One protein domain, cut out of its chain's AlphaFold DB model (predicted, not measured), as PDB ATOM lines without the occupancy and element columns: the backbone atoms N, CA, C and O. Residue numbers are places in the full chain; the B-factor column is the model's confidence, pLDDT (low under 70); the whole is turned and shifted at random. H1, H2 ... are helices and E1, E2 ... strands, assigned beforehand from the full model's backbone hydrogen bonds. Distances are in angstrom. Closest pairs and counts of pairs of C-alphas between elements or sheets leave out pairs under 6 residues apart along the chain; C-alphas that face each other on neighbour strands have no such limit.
ATOM      1  N   ILE A   4      47.864  -4.698 -14.637       93.06
ATOM      2  CA  ILE A   4      47.531  -4.106 -13.345       93.06
ATOM      3  C   ILE A   4      48.145  -4.988 -12.250       93.06
ATOM      4  O   ILE A   4      47.840  -6.184 -12.216       93.06
ATOM      5  N   PRO A   5      48.981  -4.423 -11.361       93.69
ATOM      6  CA  PRO A   5      49.525  -5.142 -10.214       93.69
ATOM      7  C   PRO A   5      48.427  -5.744  -9.330       93.69
ATOM      8  O   PRO A   5      47.370  -5.145  -9.132       93.69
ATOM      9  N   LYS A   6      48.666  -6.941  -8.786       92.44
ATOM     10  CA  LYS A   6      47.676  -7.684  -7.985       92.44
ATOM     11  C   LYS A   6      47.286  -6.987  -6.683       92.44
ATOM     12  O   LYS A   6      46.164  -7.156  -6.219       92.44
ATOM     13  N   ASP A   7      48.193  -6.207  -6.111       91.69
ATOM     14  CA  ASP A   7      47.987  -5.381  -4.919       91.69
ATOM     15  C   ASP A   7      47.106  -4.148  -5.182       91.69
ATOM     16  O   ASP A   7      46.532  -3.590  -4.249       91.69
ATOM     17  N   GLU A   8      46.920  -3.761  -6.448       92.62
ATOM     18  CA  GLU A   8      45.982  -2.709  -6.860       92.62
ATOM     19  C   GLU A   8      44.556  -3.239  -7.112       92.62
ATOM     20  O   GLU A   8      43.699  -2.506  -7.629       92.62
ATOM     21  N   ILE A   9      44.295  -4.506  -6.769       94.06
ATOM     22  CA  ILE A   9      43.003  -5.166  -6.950       94.06
ATOM     23  C   ILE A   9      42.321  -5.366  -5.602       94.06
ATOM     24  O   ILE A   9      42.851  -5.989  -4.687       94.06
ATOM     25  N   GLU A  10      41.089  -4.886  -5.509       93.25
ATOM     26  CA  GLU A  10      40.225  -5.055  -4.347       93.25
ATOM     27  C   GLU A  10      38.939  -5.763  -4.768       93.25
ATOM     28  O   GLU A  10      38.280  -5.353  -5.724       93.25
ATOM     29  N   VAL A  11      38.540  -6.809  -4.044       94.94
ATOM     30  CA  VAL A  11      37.213  -7.413  -4.225       94.94
ATOM     31  C   VAL A  11      36.188  -6.563  -3.479       94.94
ATOM     32  O   VAL A  11      36.256  -6.414  -2.262       94.94
ATOM     33  N   LEU A  12      35.243  -5.987  -4.224       93.81
ATOM     34  CA  LEU A  12      34.162  -5.152  -3.699       93.81
ATOM     35  C   LEU A  12      32.938  -5.976  -3.299       93.81
ATOM     36  O   LEU A  12      32.237  -5.616  -2.358       93.81
ATOM     37  N   ASN A  13      32.651  -7.033  -4.057       95.12
ATOM     38  CA  ASN A  13      31.582  -7.977  -3.764       95.12
ATOM     39  C   ASN A  13      31.924  -9.348  -4.354       95.12
ATOM     40  O   ASN A  13      32.651  -9.423  -5.347       95.12
ATOM     41  N   GLN A  14      31.369 -10.402  -3.769       95.56
ATOM     42  CA  GLN A  14      31.459 -11.760  -4.292       95.56
ATOM     43  C   GLN A  14      30.135 -12.492  -4.075       95.56
ATOM     44  O   GLN A  14      29.500 -12.328  -3.036       95.56
ATOM     45  N   GLU A  15      29.749 -13.299  -5.050       96.38
ATOM     46  CA  GLU A  15      28.602 -14.200  -5.014       96.38
ATOM     47  C   GLU A  15      29.061 -15.538  -5.580       96.38
ATOM     48  O   GLU A  15      29.716 -15.574  -6.617       96.38
ATOM     49  N   ILE A  16      28.819 -16.623  -4.853       95.44
ATOM     50  CA  ILE A  16      29.315 -17.951  -5.210       95.44
ATOM     51  C   ILE A  16      28.136 -18.909  -5.107       95.44
ATOM     52  O   ILE A  16      27.482 -18.964  -4.063       95.44
ATOM     53  N   ASP A  17      27.891 -19.633  -6.189       93.62
ATOM     54  CA  ASP A  17      26.970 -20.762  -6.256       93.62
ATOM     55  C   ASP A  17      27.748 -22.059  -6.553       93.62
ATOM     56  O   ASP A  17      28.981 -22.075  -6.524       93.62
ATOM     57  N   ASP A  18      27.033 -23.158  -6.797       92.50
ATOM     58  CA  ASP A  18      27.646 -24.471  -7.029       92.50
ATOM     59  C   ASP A  18      28.434 -24.541  -8.354       92.50
ATOM     60  O   ASP A  18      29.353 -25.353  -8.491       92.50
ATOM     61  N   GLU A  19      28.117 -23.690  -9.332       94.62
ATOM     62  CA  GLU A  19      28.690 -23.720 -10.681       94.62
ATOM     63  C   GLU A  19      29.749 -22.632 -10.893       94.62
ATOM     64  O   GLU A  19      30.759 -22.858 -11.569       94.62
ATOM     65  N   THR A  20      29.536 -21.437 -10.336       95.94
ATOM     66  CA  THR A  20      30.357 -20.254 -10.586       95.94
ATOM     67  C   THR A  20      30.552 -19.366  -9.357       95.94
ATOM     68  O   THR A  20      29.666 -19.142  -8.540       95.94
ATOM     69  N   GLY A  21      31.745 -18.780  -9.272       96.19
ATOM     70  CA  GLY A  21      32.029 -17.603  -8.465       96.19
ATOM     71  C   GLY A  21      31.991 -16.344  -9.328       96.19
ATOM     72  O   GLY A  21      32.739 -16.217 -10.304       96.19
ATOM     73  N   GLN A  22      31.150 -15.394  -8.945       97.00
ATOM     74  CA  GLN A  22      31.033 -14.068  -9.530       97.00
ATOM     75  C   GLN A  22      31.647 -13.027  -8.595       97.00
ATOM     76  O   GLN A  22      31.318 -12.944  -7.413       97.00
ATOM     77  N   TYR A  23      32.533 -12.192  -9.129       96.69
ATOM     78  CA  TYR A  23      33.268 -11.206  -8.344       96.69
ATOM     79  C   TYR A  23      33.127  -9.832  -8.964       96.69
ATOM     80  O   TYR A  23      33.406  -9.628 -10.145       96.69
ATOM     81  N   ARG A  24      32.775  -8.854  -8.136       96.06
ATOM     82  CA  ARG A  24      32.897  -7.443  -8.479       96.06
ATOM     83  C   ARG A  24      34.211  -6.940  -7.912       96.06
ATOM     84  O   ARG A  24      34.369  -6.878  -6.695       96.06
ATOM     85  N   ILE A  25      35.132  -6.546  -8.779       95.56
ATOM     86  CA  ILE A  25      36.455  -6.072  -8.377       95.56
ATOM     87  C   ILE A  25      36.639  -4.597  -8.707       95.56
ATOM     88  O   ILE A  25      36.059  -4.080  -9.661       95.56
ATOM     89  N   ARG A  26      37.479  -3.924  -7.931       93.25
ATOM     90  CA  ARG A  26      38.080  -2.642  -8.268       93.25
ATOM     91  C   ARG A  26      39.524  -2.892  -8.665       93.25
ATOM     92  O   ARG A  26      40.285  -3.416  -7.863       93.25
ATOM     93  N   ALA A  27      39.887  -2.490  -9.873       92.31
ATOM     94  CA  ALA A  27      41.267  -2.446 -10.331       92.31
ATOM     95  C   ALA A  27      41.610  -0.974 -10.588       92.31
ATOM     96  O   ALA A  27      41.012  -0.325 -11.456       92.31
ATOM     97  N   ARG A  28      42.510  -0.407  -9.776       88.06
ATOM     98  CA  ARG A  28      42.751   1.049  -9.710       88.06
ATOM     99  C   ARG A  28      41.469   1.845  -9.436       88.06
ATOM    100  O   ARG A  28      40.884   1.739  -8.363       88.06
ATOM    101  N   ASN A  29      41.026   2.651 -10.402       88.19
ATOM    102  CA  ASN A  29      39.833   3.492 -10.307       88.19
ATOM    103  C   ASN A  29      38.695   2.999 -11.216       88.19
ATOM    104  O   ASN A  29      37.860   3.788 -11.654       88.19
ATOM    105  N   ARG A  30      38.690   1.707 -11.568       89.88
ATOM    106  CA  ARG A  30      37.664   1.088 -12.415       89.88
ATOM    107  C   ARG A  30      37.104  -0.158 -11.758       89.88
ATOM    108  O   ARG A  30      37.807  -0.859 -11.036       89.88
ATOM    109  N   VAL A  31      35.824  -0.408 -12.013       92.81
ATOM    110  CA  VAL A  31      35.123  -1.603 -11.547       92.81
ATOM    111  C   VAL A  31      34.990  -2.574 -12.703       92.81
ATOM    112  O   VAL A  31      34.591  -2.177 -13.796       92.81
ATOM    113  N   HIS A  32      35.285  -3.836 -12.425       95.25
ATOM    114  CA  HIS A  32      35.175  -4.928 -13.374       95.25
ATOM    115  C   HIS A  32      34.463  -6.121 -12.746       95.25
ATOM    116  O   HIS A  32      34.345  -6.217 -11.520       95.25
ATOM    117  N   TYR A  33      34.010  -7.035 -13.598       96.31
ATOM    118  CA  TYR A  33      33.270  -8.220 -13.186       96.31
ATOM    119  C   TYR A  33      33.995  -9.468 -13.658       96.31
ATOM    120  O   TYR A  33      34.327  -9.590 -14.838       96.31
ATOM    121  N   LEU A  34      34.261 -10.377 -12.729       96.75
ATOM    122  CA  LEU A  34      34.873 -11.664 -13.010       96.75
ATOM    123  C   LEU A  34      33.841 -12.760 -12.827       96.75
ATOM    124  O   LEU A  34      33.069 -12.727 -11.870       96.75
ATOM    125  N   THR A  35      33.895 -13.759 -13.691       97.19
ATOM    126  CA  THR A  35      33.191 -15.021 -13.486       97.19
ATOM    127  C   THR A  35      34.195 -16.144 -13.634       97.19
ATOM    128  O   THR A  35      35.001 -16.161 -14.570       97.19
ATOM    129  N   ILE A  36      34.164 -17.059 -12.675       96.88
ATOM    130  CA  ILE A  36      35.099 -18.168 -12.578       96.88
ATOM    131  C   ILE A  36      34.288 -19.418 -12.236       96.88
ATOM    132  O   ILE A  36      33.650 -19.422 -11.185       96.88
ATOM    133  N   PRO A  37      34.283 -20.472 -13.067       96.31
ATOM    134  CA  PRO A  37      33.667 -21.738 -12.697       96.31
ATOM    135  C   PRO A  37      34.295 -22.312 -11.423       96.31
ATOM    136  O   PRO A  37      35.513 -22.223 -11.234       96.31
ATOM    137  N   THR A  38      33.481 -22.937 -10.572       93.69
ATOM    138  CA  THR A  38      33.930 -23.518  -9.294       93.69
ATOM    139  C   THR A  38      34.969 -24.622  -9.471       93.69
ATOM    140  O   THR A  38      35.821 -24.817  -8.617       93.69
ATOM    141  N   SER A  39      34.999 -25.270 -10.634       92.62
ATOM    142  CA  SER A  39      35.996 -26.285 -10.987       92.62
ATOM    143  C   SER A  39      37.408 -25.741 -11.260       92.62
ATOM    144  O   SER A  39      38.356 -26.523 -11.375       92.62
ATOM    145  N   VAL A  40      37.584 -24.420 -11.401       93.94
ATOM    146  CA  VAL A  40      38.881 -23.822 -11.766       93.94
ATOM    147  C   VAL A  40      39.817 -23.696 -10.565       93.94
ATOM    148  O   VAL A  40      41.020 -23.914 -10.703       93.94
ATOM    149  N   PHE A  41      39.314 -23.354  -9.387       92.88
ATOM    150  CA  PHE A  41      40.125 -23.218  -8.174       92.88
ATOM    151  C   PHE A  41      39.515 -24.050  -7.055       92.88
ATOM    152  O   PHE A  41      38.356 -24.430  -7.132       92.88
ATOM    153  N   ASP A  42      40.292 -24.349  -6.019       90.75
ATOM    154  CA  ASP A  42      39.747 -25.040  -4.857       90.75
ATOM    155  C   ASP A  42      38.747 -24.151  -4.096       90.75
ATOM    156  O   ASP A  42      38.877 -22.921  -4.064       90.75
ATOM    157  N   ASP A  43      37.786 -24.785  -3.426       87.25
ATOM    158  CA  ASP A  43      36.708 -24.105  -2.698       87.25
ATOM    159  C   ASP A  43      37.222 -23.102  -1.654       87.25
ATOM    160  O   ASP A  43      36.606 -22.053  -1.426       87.25
ATOM    161  N   ASN A  44      38.374 -23.383  -1.026       89.50
ATOM    162  CA  ASN A  44      38.956 -22.457  -0.057       89.50
ATOM    163  C   ASN A  44      39.464 -21.190  -0.740       89.50
ATOM    164  O   ASN A  44      39.281 -20.106  -0.186       89.50
ATOM    165  N   SER A  45      40.088 -21.309  -1.910       91.81
ATOM    166  CA  SER A  45      40.543 -20.161  -2.691       91.81
ATOM    167  C   SER A  45      39.367 -19.329  -3.197       91.81
ATOM    168  O   SER A  45      39.362 -18.119  -2.990       91.81
ATOM    169  N   ILE A  46      38.345 -19.961  -3.782       91.25
ATOM    170  CA  ILE A  46      37.158 -19.281  -4.339       91.25
ATOM    171  C   ILE A  46      36.467 -18.408  -3.286       91.25
ATOM    172  O   ILE A  46      36.182 -17.237  -3.521       91.25
ATOM    173  N   CYS A  47      36.288 -18.919  -2.069       90.94
ATOM    174  CA  CYS A  47      35.612 -18.161  -1.016       90.94
ATOM    175  C   CYS A  47      36.486 -17.073  -0.361       90.94
ATOM    176  O   CYS A  47      35.983 -16.278   0.441       90.94
ATOM    177  N   ARG A  48      37.799 -17.042  -0.640       93.38
ATOM    178  CA  ARG A  48      38.785 -16.204   0.060       93.38
ATOM    179  C   ARG A  48      39.570 -15.345  -0.937       93.38
ATOM    180  O   ARG A  48      40.638 -15.756  -1.395       93.38
ATOM    181  N   PRO A  49      39.137 -14.094  -1.187       91.69
ATOM    182  CA  PRO A  49      39.783 -13.176  -2.128       91.69
ATOM    183  C   PRO A  49      41.307 -13.066  -2.021       91.69
ATOM    184  O   PRO A  49      41.998 -13.021  -3.034       91.69
ATOM    185  N   TYR A  50      41.847 -13.052  -0.800       91.56
ATOM    186  CA  TYR A  50      43.288 -12.926  -0.569       91.56
ATOM    187  C   TYR A  50      44.095 -14.160  -1.013       91.56
ATOM    188  O   TYR A  50      45.283 -14.026  -1.288       91.56
ATOM    189  N   LEU A  51      43.471 -15.343  -1.095       94.50
ATOM    190  CA  LEU A  51      44.074 -16.548  -1.678       94.50
ATOM    191  C   LEU A  51      43.839 -16.619  -3.185       94.50
ATOM    192  O   LEU A  51      44.706 -17.095  -3.915       94.50
ATOM    193  N   LEU A  52      42.681 -16.140  -3.648       94.00
ATOM    194  CA  LEU A  52      42.300 -16.179  -5.055       94.00
ATOM    195  C   LEU A  52      43.145 -15.236  -5.914       94.00
ATOM    196  O   LEU A  52      43.713 -15.666  -6.914       94.00
ATOM    197  N   ILE A  53      43.249 -13.956  -5.535       94.19
ATOM    198  CA  ILE A  53      43.857 -12.907  -6.374       94.19
ATOM    199  C   ILE A  53      45.275 -13.248  -6.869       94.19
ATOM    200  O   ILE A  53      45.527 -13.045  -8.066       94.19
ATOM    201  N   PRO A  54      46.187 -13.786  -6.032       93.88
ATOM    202  CA  PRO A  54      47.522 -14.189  -6.478       93.88
ATOM    203  C   PRO A  54      47.530 -15.278  -7.559       93.88
ATOM    204  O   PRO A  54      48.488 -15.365  -8.318       93.88
ATOM    205  N   GLN A  55      46.480 -16.100  -7.638       93.56
ATOM    206  CA  GLN A  55      46.362 -17.209  -8.591       93.56
ATOM    207  C   GLN A  55      45.686 -16.804  -9.907       93.56
ATOM    208  O   GLN A  55      45.698 -17.564 -10.876       93.56
ATOM    209  N   LEU A  56      45.068 -15.620  -9.955       93.06
ATOM    210  CA  LEU A  56      44.390 -15.136 -11.152       93.06
ATOM    211  C   LEU A  56      45.408 -14.784 -12.253       93.06
ATOM    212  O   LEU A  56      46.524 -14.358 -11.948       93.06
ATOM    213  N   PRO A  57      45.027 -14.849 -13.535       93.25
ATOM    214  CA  PRO A  57      45.845 -14.343 -14.634       93.25
ATOM    215  C   PRO A  57      46.056 -12.827 -14.534       93.25
ATOM    216  O   PRO A  57      45.340 -12.118 -13.820       93.25
ATOM    217  N   GLU A  58      47.066 -12.317 -15.231       92.88
ATOM    218  CA  GLU A  58      47.358 -10.884 -15.282       92.88
ATOM    219  C   GLU A  58      46.172 -10.080 -15.830       92.88
ATOM    220  O   GLU A  58      45.560 -10.441 -16.837       92.88
ATOM    221  N   PHE A  59      45.867  -8.954 -15.183       92.62
ATOM    222  CA  PHE A  59      44.767  -8.090 -15.599       92.62
ATOM    223  C   PHE A  59      45.272  -7.030 -16.572       92.62
ATOM    224  O   PHE A  59      46.205  -6.297 -16.233       92.62
ATOM    225  N   PRO A  60      44.679  -6.893 -17.764       93.06
ATOM    226  CA  PRO A  60      45.116  -5.878 -18.704       93.06
ATOM    227  C   PRO A  60      44.761  -4.464 -18.236       93.06
ATOM    228  O   PRO A  60      43.647  -4.202 -17.782       93.06
ATOM    229  N   ASP A  61      45.685  -3.526 -18.447       91.31
ATOM    230  CA  ASP A  61      45.511  -2.095 -18.164       91.31
ATOM    231  C   ASP A  61      44.849  -1.338 -19.337       91.31
ATOM    232  O   ASP A  61      45.292  -0.265 -19.749       91.31
ATOM    233  N   TYR A  62      43.807  -1.916 -19.939       89.81
ATOM    234  CA  TYR A  62      42.970  -1.255 -20.952       89.81
ATOM    235  C   TYR A  62      41.481  -1.392 -20.608       89.81
ATOM    236  O   TYR A  62      41.128  -1.900 -19.547       89.81
ATOM    237  N   GLN A  63      40.583  -0.847 -21.434       88.50
ATOM    238  CA  GLN A  63      39.145  -0.881 -21.148       88.50
ATOM    239  C   GLN A  63      38.526  -2.254 -21.437       88.50
ATOM    240  O   GLN A  63      38.461  -2.688 -22.585       88.50
ATOM    241  N   TRP A  64      38.023  -2.888 -20.383       94.06
ATOM    242  CA  TRP A  64      37.188  -4.085 -20.409       94.06
ATOM    243  C   TRP A  64      36.180  -4.004 -19.261       94.06
ATOM    244  O   TRP A  64      36.417  -3.311 -18.271       94.06
ATOM    245  N   THR A  65      35.055  -4.688 -19.396       94.56
ATOM    246  CA  THR A  65      33.959  -4.679 -18.421       94.56
ATOM    247  C   THR A  65      33.907  -5.999 -17.668       94.56
ATOM    248  O   THR A  65      33.844  -6.010 -16.435       94.56
ATOM    249  N   THR A  66      33.970  -7.109 -18.404       96.38
ATOM    250  CA  THR A  66      33.860  -8.458 -17.853       96.38
ATOM    251  C   THR A  66      35.041  -9.328 -18.272       96.38
ATOM    252  O   THR A  66      35.618  -9.155 -19.349       96.38
ATOM    253  N   MET A  67      35.414 -10.261 -17.399       96.25
ATOM    254  CA  MET A  67      36.410 -11.293 -17.664       96.25
ATOM    255  C   MET A  67      35.858 -12.647 -17.221       96.25
ATOM    256  O   MET A  67      35.478 -12.831 -16.068       96.25
ATOM    257  N   GLN A  68      35.850 -13.601 -18.142       96.81
ATOM    258  CA  GLN A  68      35.581 -15.005 -17.866       96.81
ATOM    259  C   GLN A  68      36.917 -15.725 -17.728       96.81
ATOM    260  O   GLN A  68      37.761 -15.613 -18.622       96.81
ATOM    261  N   ILE A  69      37.114 -16.444 -16.627       96.00
ATOM    262  CA  ILE A  69      38.322 -17.234 -16.383       96.00
ATOM    263  C   ILE A  69      37.927 -18.701 -16.422       96.00
ATOM    264  O   ILE A  69      37.074 -19.127 -15.654       96.00
ATOM    265  N   SER A  70      38.558 -19.475 -17.293       94.31
ATOM    266  CA  SER A  70      38.373 -20.922 -17.382       94.31
ATOM    267  C   SER A  70      39.719 -21.640 -17.311       94.31
ATOM    268  O   SER A  70      40.778 -21.008 -17.319       94.31
ATOM    269  N   ARG A  71      39.686 -22.971 -17.223       92.62
ATOM    270  CA  ARG A  71      40.873 -23.822 -17.307       92.62
ATOM    271  C   ARG A  71      40.710 -24.831 -18.437       92.62
ATOM    272  O   ARG A  71      39.648 -25.434 -18.563       92.62
ATOM    273  N   ASP A  72      41.759 -24.994 -19.228       88.50
ATOM    274  CA  ASP A  72      41.919 -26.066 -20.208       88.50
ATOM    275  C   ASP A  72      43.218 -26.847 -19.935       88.50
ATOM    276  O   ASP A  72      43.919 -26.587 -18.950       88.50
ATOM    277  N   ASP A  73      43.537 -27.814 -20.797       86.25
ATOM    278  CA  ASP A  73      44.731 -28.662 -20.668       86.25
ATOM    279  C   ASP A  73      46.051 -27.867 -20.729       86.25
ATOM    280  O   ASP A  73      47.085 -28.348 -20.266       86.25
ATOM    281  N   ALA A  74      46.035 -26.650 -21.287       85.62
ATOM    282  CA  ALA A  74      47.197 -25.772 -21.384       85.62
ATOM    283  C   ALA A  74      47.307 -24.788 -20.204       85.62
ATOM    284  O   ALA A  74      48.355 -24.162 -20.029       85.62
ATOM    285  N   GLY A  75      46.262 -24.655 -19.379       88.56
ATOM    286  CA  GLY A  75      46.261 -23.842 -18.166       88.56
ATOM    287  C   GLY A  75      45.055 -22.911 -18.055       88.56
ATOM    288  O   GLY A  75      43.943 -23.239 -18.458       88.56
ATOM    289  N   LEU A  76      45.255 -21.746 -17.427       93.06
ATOM    290  CA  LEU A  76      44.197 -20.745 -17.275       93.06
ATOM    291  C   LEU A  76      44.000 -19.956 -18.569       93.06
ATOM    292  O   LEU A  76      44.951 -19.423 -19.140       93.06
ATOM    293  N   LYS A  77      42.739 -19.807 -18.970       93.75
ATOM    294  CA  LYS A  77      42.316 -19.034 -20.132       93.75
ATOM    295  C   LYS A  77      41.399 -17.897 -19.708       93.75
ATOM    296  O   LYS A  77      40.573 -18.048 -18.811       93.75
ATOM    297  N   THR A  78      41.534 -16.757 -20.380       94.69
ATOM    298  CA  THR A  78      40.710 -15.571 -20.139       94.69
ATOM    299  C   THR A  78      39.972 -15.144 -21.392       94.69
ATOM    300  O   THR A  78      40.591 -14.980 -22.445       94.69
ATOM    301  N   THR A  79      38.685 -14.854 -21.250       95.69
ATOM    302  CA  THR A  79      37.882 -14.193 -22.281       95.69
ATOM    303  C   THR A  79      37.403 -12.854 -21.743       95.69
ATOM    304  O   THR A  79      36.794 -12.794 -20.678       95.69
ATOM    305  N   LEU A  80      37.693 -11.777 -22.467       95.62
ATOM    306  CA  LEU A  80      37.352 -10.408 -22.083       95.62
ATOM    307  C   LEU A  80      36.205  -9.882 -22.938       95.62
ATOM    308  O   LEU A  80      36.178 -10.122 -24.143       95.62
ATOM    309  N   SER A  81      35.318  -9.100 -22.329       95.31
ATOM    310  CA  SER A  81      34.335  -8.289 -23.046       95.31
ATOM    311  C   SER A  81      34.366  -6.850 -22.545       95.31
ATOM    312  O   SER A  81      34.547  -6.591 -21.352       95.31
ATOM    313  N   SER A  82      34.187  -5.911 -23.469       94.25
ATOM    314  CA  SER A  82      34.064  -4.474 -23.197       94.25
ATOM    315  C   SER A  82      32.627  -3.981 -23.386       94.25
ATOM    316  O   SER A  82      32.394  -2.776 -23.435       94.25
ATOM    317  N   GLU A  83      31.666  -4.900 -23.502       92.12
ATOM    318  CA  GLU A  83      30.252  -4.545 -23.571       92.12
ATOM    319  C   GLU A  83      29.824  -3.814 -22.288       92.12
ATOM    320  O   GLU A  83      30.230  -4.203 -21.184       92.12
ATOM    321  N   PRO A  84      29.047  -2.724 -22.401       86.38
ATOM    322  CA  PRO A  84      28.536  -2.022 -21.237       86.38
ATOM    323  C   PRO A  84      27.471  -2.872 -20.538       86.38
ATOM    324  O   PRO A  84      26.610  -3.469 -21.182       86.38
ATOM    325  N   LEU A  85      27.504  -2.898 -19.206       86.19
ATOM    326  CA  LEU A  85      26.435  -3.515 -18.422       86.19
ATOM    327  C   LEU A  85      25.179  -2.633 -18.423       86.19
ATOM    328  O   LEU A  85      25.294  -1.415 -18.590       86.19
ATOM    329  N   PRO A  86      23.990  -3.217 -18.182       86.00
ATOM    330  CA  PRO A  86      22.762  -2.449 -18.023       86.00
ATOM    331  C   PRO A  86      22.919  -1.340 -16.973       86.00
ATOM    332  O   PRO A  86      23.212  -1.601 -15.805       86.00
ATOM    333  N   GLU A  87      22.725  -0.092 -17.396       82.12
ATOM    334  CA  GLU A  87      22.782   1.085 -16.529       82.12
ATOM    335  C   GLU A  87      21.370   1.503 -16.096       82.12
ATOM    336  O   GLU A  87      20.402   1.396 -16.855       82.12
ATOM    337  N   ILE A  88      21.245   2.034 -14.877       81.44
ATOM    338  CA  ILE A  88      20.013   2.685 -14.426       81.44
ATOM    339  C   ILE A  88      19.850   4.001 -15.197       81.44
ATOM    340  O   ILE A  88      20.498   4.999 -14.891       81.44
ATOM    341  N   GLN A  89      18.950   4.014 -16.178       80.56
ATOM    342  CA  GLN A  89      18.673   5.210 -16.983       80.56
ATOM    343  C   GLN A  89      17.778   6.225 -16.250       80.56
ATOM    344  O   GLN A  89      17.899   7.433 -16.450       80.56
ATOM    345  N   ALA A  90      16.890   5.744 -15.373       81.94
ATOM    346  CA  ALA A  90      15.959   6.575 -14.615       81.94
ATOM    347  C   ALA A  90      16.601   7.066 -13.310       81.94
ATOM    348  O   ALA A  90      16.582   6.391 -12.279       81.94
ATOM    349  N   ILE A  91      17.191   8.257 -13.359       81.19
ATOM    350  CA  ILE A  91      17.866   8.855 -12.209       81.19
ATOM    351  C   ILE A  91      16.863   9.681 -11.403       81.19
ATOM    352  O   ILE A  91      16.341  10.684 -11.881       81.19
ATOM    353  N   TRP A  92      16.631   9.282 -10.152       82.31
ATOM    354  CA  TRP A  92      15.706   9.966  -9.240       82.31
ATOM    355  C   TRP A  92      16.294  11.238  -8.598       82.31
ATOM    356  O   TRP A  92      15.544  12.052  -8.066       82.31
ATOM    357  N   LYS A  95      22.036  15.038  -8.873       86.56
ATOM    358  CA  LYS A  95      23.447  15.054  -8.482       86.56
ATOM    359  C   LYS A  95      24.033  13.649  -8.571       86.56
ATOM    360  O   LYS A  95      23.619  12.752  -7.841       86.56
ATOM    361  N   ARG A  96      25.061  13.489  -9.400       84.25
ATOM    362  CA  ARG A  96      25.895  12.283  -9.440       84.25
ATOM    363  C   ARG A  96      27.110  12.463  -8.535       84.25
ATOM    364  O   ARG A  96      27.673  13.552  -8.455       84.25
ATOM    365  N   ILE A  97      27.499  11.398  -7.847       85.06
ATOM    366  CA  ILE A  97      28.693  11.361  -7.002       85.06
ATOM    367  C   ILE A  97      29.540  10.195  -7.492       85.06
ATOM    368  O   ILE A  97      29.059   9.064  -7.525       85.06
ATOM    369  N   ASP A  98      30.788  10.465  -7.868       84.88
ATOM    370  CA  ASP A  98      31.750   9.402  -8.139       84.88
ATOM    371  C   ASP A  98      32.228   8.816  -6.808       84.88
ATOM    372  O   ASP A  98      33.081   9.382  -6.125       84.88
ATOM    373  N   ILE A  99      31.647   7.677  -6.435       83.31
ATOM    374  CA  ILE A  99      31.935   6.982  -5.177       83.31
ATOM    375  C   ILE A  99      33.401   6.531  -5.112       83.31
ATOM    376  O   ILE A  99      33.972   6.502  -4.024       83.31
ATOM    377  N   LEU A 100      34.029   6.211  -6.250       84.31
ATOM    378  CA  LEU A 100      35.412   5.726  -6.280       84.31
ATOM    379  C   LEU A 100      36.421   6.851  -6.015       84.31
ATOM    380  O   LEU A 100      37.487   6.591  -5.464       84.31
ATOM    381  N   SER A 101      36.053   8.097  -6.329       84.81
ATOM    382  CA  SER A 101      36.851   9.291  -6.016       84.81
ATOM    383  C   SER A 101      36.835   9.686  -4.533       84.81
ATOM    384  O   SER A 101      37.614  10.541  -4.106       84.81
ATOM    385  N   LEU A 102      35.943   9.099  -3.728       86.12
ATOM    386  CA  LEU A 102      35.790   9.472  -2.327       86.12
ATOM    387  C   LEU A 102      36.909   8.878  -1.465       86.12
ATOM    388  O   LEU A 102      37.212   7.686  -1.517       86.12
TER     389      LEU A 102
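This is residues 4 to 92 and 95 to 102 of the 119 residues of the protein "Alpha-galactosidase A" of Metarhizium acridum (strain CQMa 102) (UniProt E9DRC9). A single strongly twisted sheet of five strands makes the body, with two short helices, H1 and H2, near its E1 edge and a thin tail, residues 86 to 92, sticking out from it. The hairpin of E4 and E5 makes the other edge, and the chain goes from E3 by way of both helices to E4. The printed part has 97 residues, with E1, E2, E3, H1, H2, E4 and E5 in order along the chain. The sheet is mixed, in the order E1, E2, E3, E4, E5, and the class is mixed, helices and strands. The whole is compact, with a radius of gyration of the C-alphas of 14.5 A, yet elongated in outline, spanning 49 by 27 by 23 A.

Begin at E3, residues 30 to 37, an inner strand. Beside it is E2, residues 20 to 27, antiparallel at 159 degrees, with N 23 and O 34 2.8 A apart. Next comes the edge strand E1, residues 9 to 16, antiparallel to E2 at 160 degrees, with N 10 and O 26 2.9 A apart. E1, E2 and E3 form a meander, each strand the antiparallel neighbour of the one before, in two hairpins. Beside E3 you find E4, residues 66 to 72, parallel at 30 degrees, with N 67 and O 33 2.9 A apart. E5, residues 75 to 81, is the other edge strand and forms a hairpin with E4, antiparallel at 156 degrees, with N 68 and O 79 2.8 A apart. E1 and E5 are apart. Look next at H2, residues 49 to 55, which is on the sheet at a height of 6.9 A but over none of its strands; its closest C-alphas to E1 are those of Val 11 and Pro 49, 6.6 A apart. H1, residues 43 to 46, only grazes the sheet. H1 and H2 touch only at the corner, with the C-alphas of Ser 45 and Leu 52 closest at 5.0 A. E3, H1, H2 and E4 form a strand-helix-strand unit, two parallel neighbour strands with helices between, whose crossover is left-handed. In H2, 1 of 3 O i to N i+4 pairs and 2 of 4 O i to N i+3 pairs are within hydrogen-bond range; H1 is too short for an O i to N i+4 pair.

Find C-alpha 9 at (43.003, -5.166, -6.950), where E1 begins; it bends by 68 degrees at residue 12 and is 18.8 A long. E2 measures 20.9 A and E3 23.2 A. Find C-alpha 49 at (39.783, -13.176, -2.128), where H2 begins; it is 10.1 A long, and H1 is 5.1 A. E4 measures 19.5 A, and E5, 20.2 A long, ends at C-alpha 81, (34.335, -8.289, -23.046).

The C-alphas of Asp 73 and Lys 95 are the two farthest apart, at 50.1 A. Residues 93 to 94 are not printed, and C-alphas 92 and 95 are 9.3 A apart across that cut. The link from H2 to E4 is short, with 10 residues; the other links between named elements are tight. The mean pLDDT of the printed part is 91.7, and no printed residue is under 70.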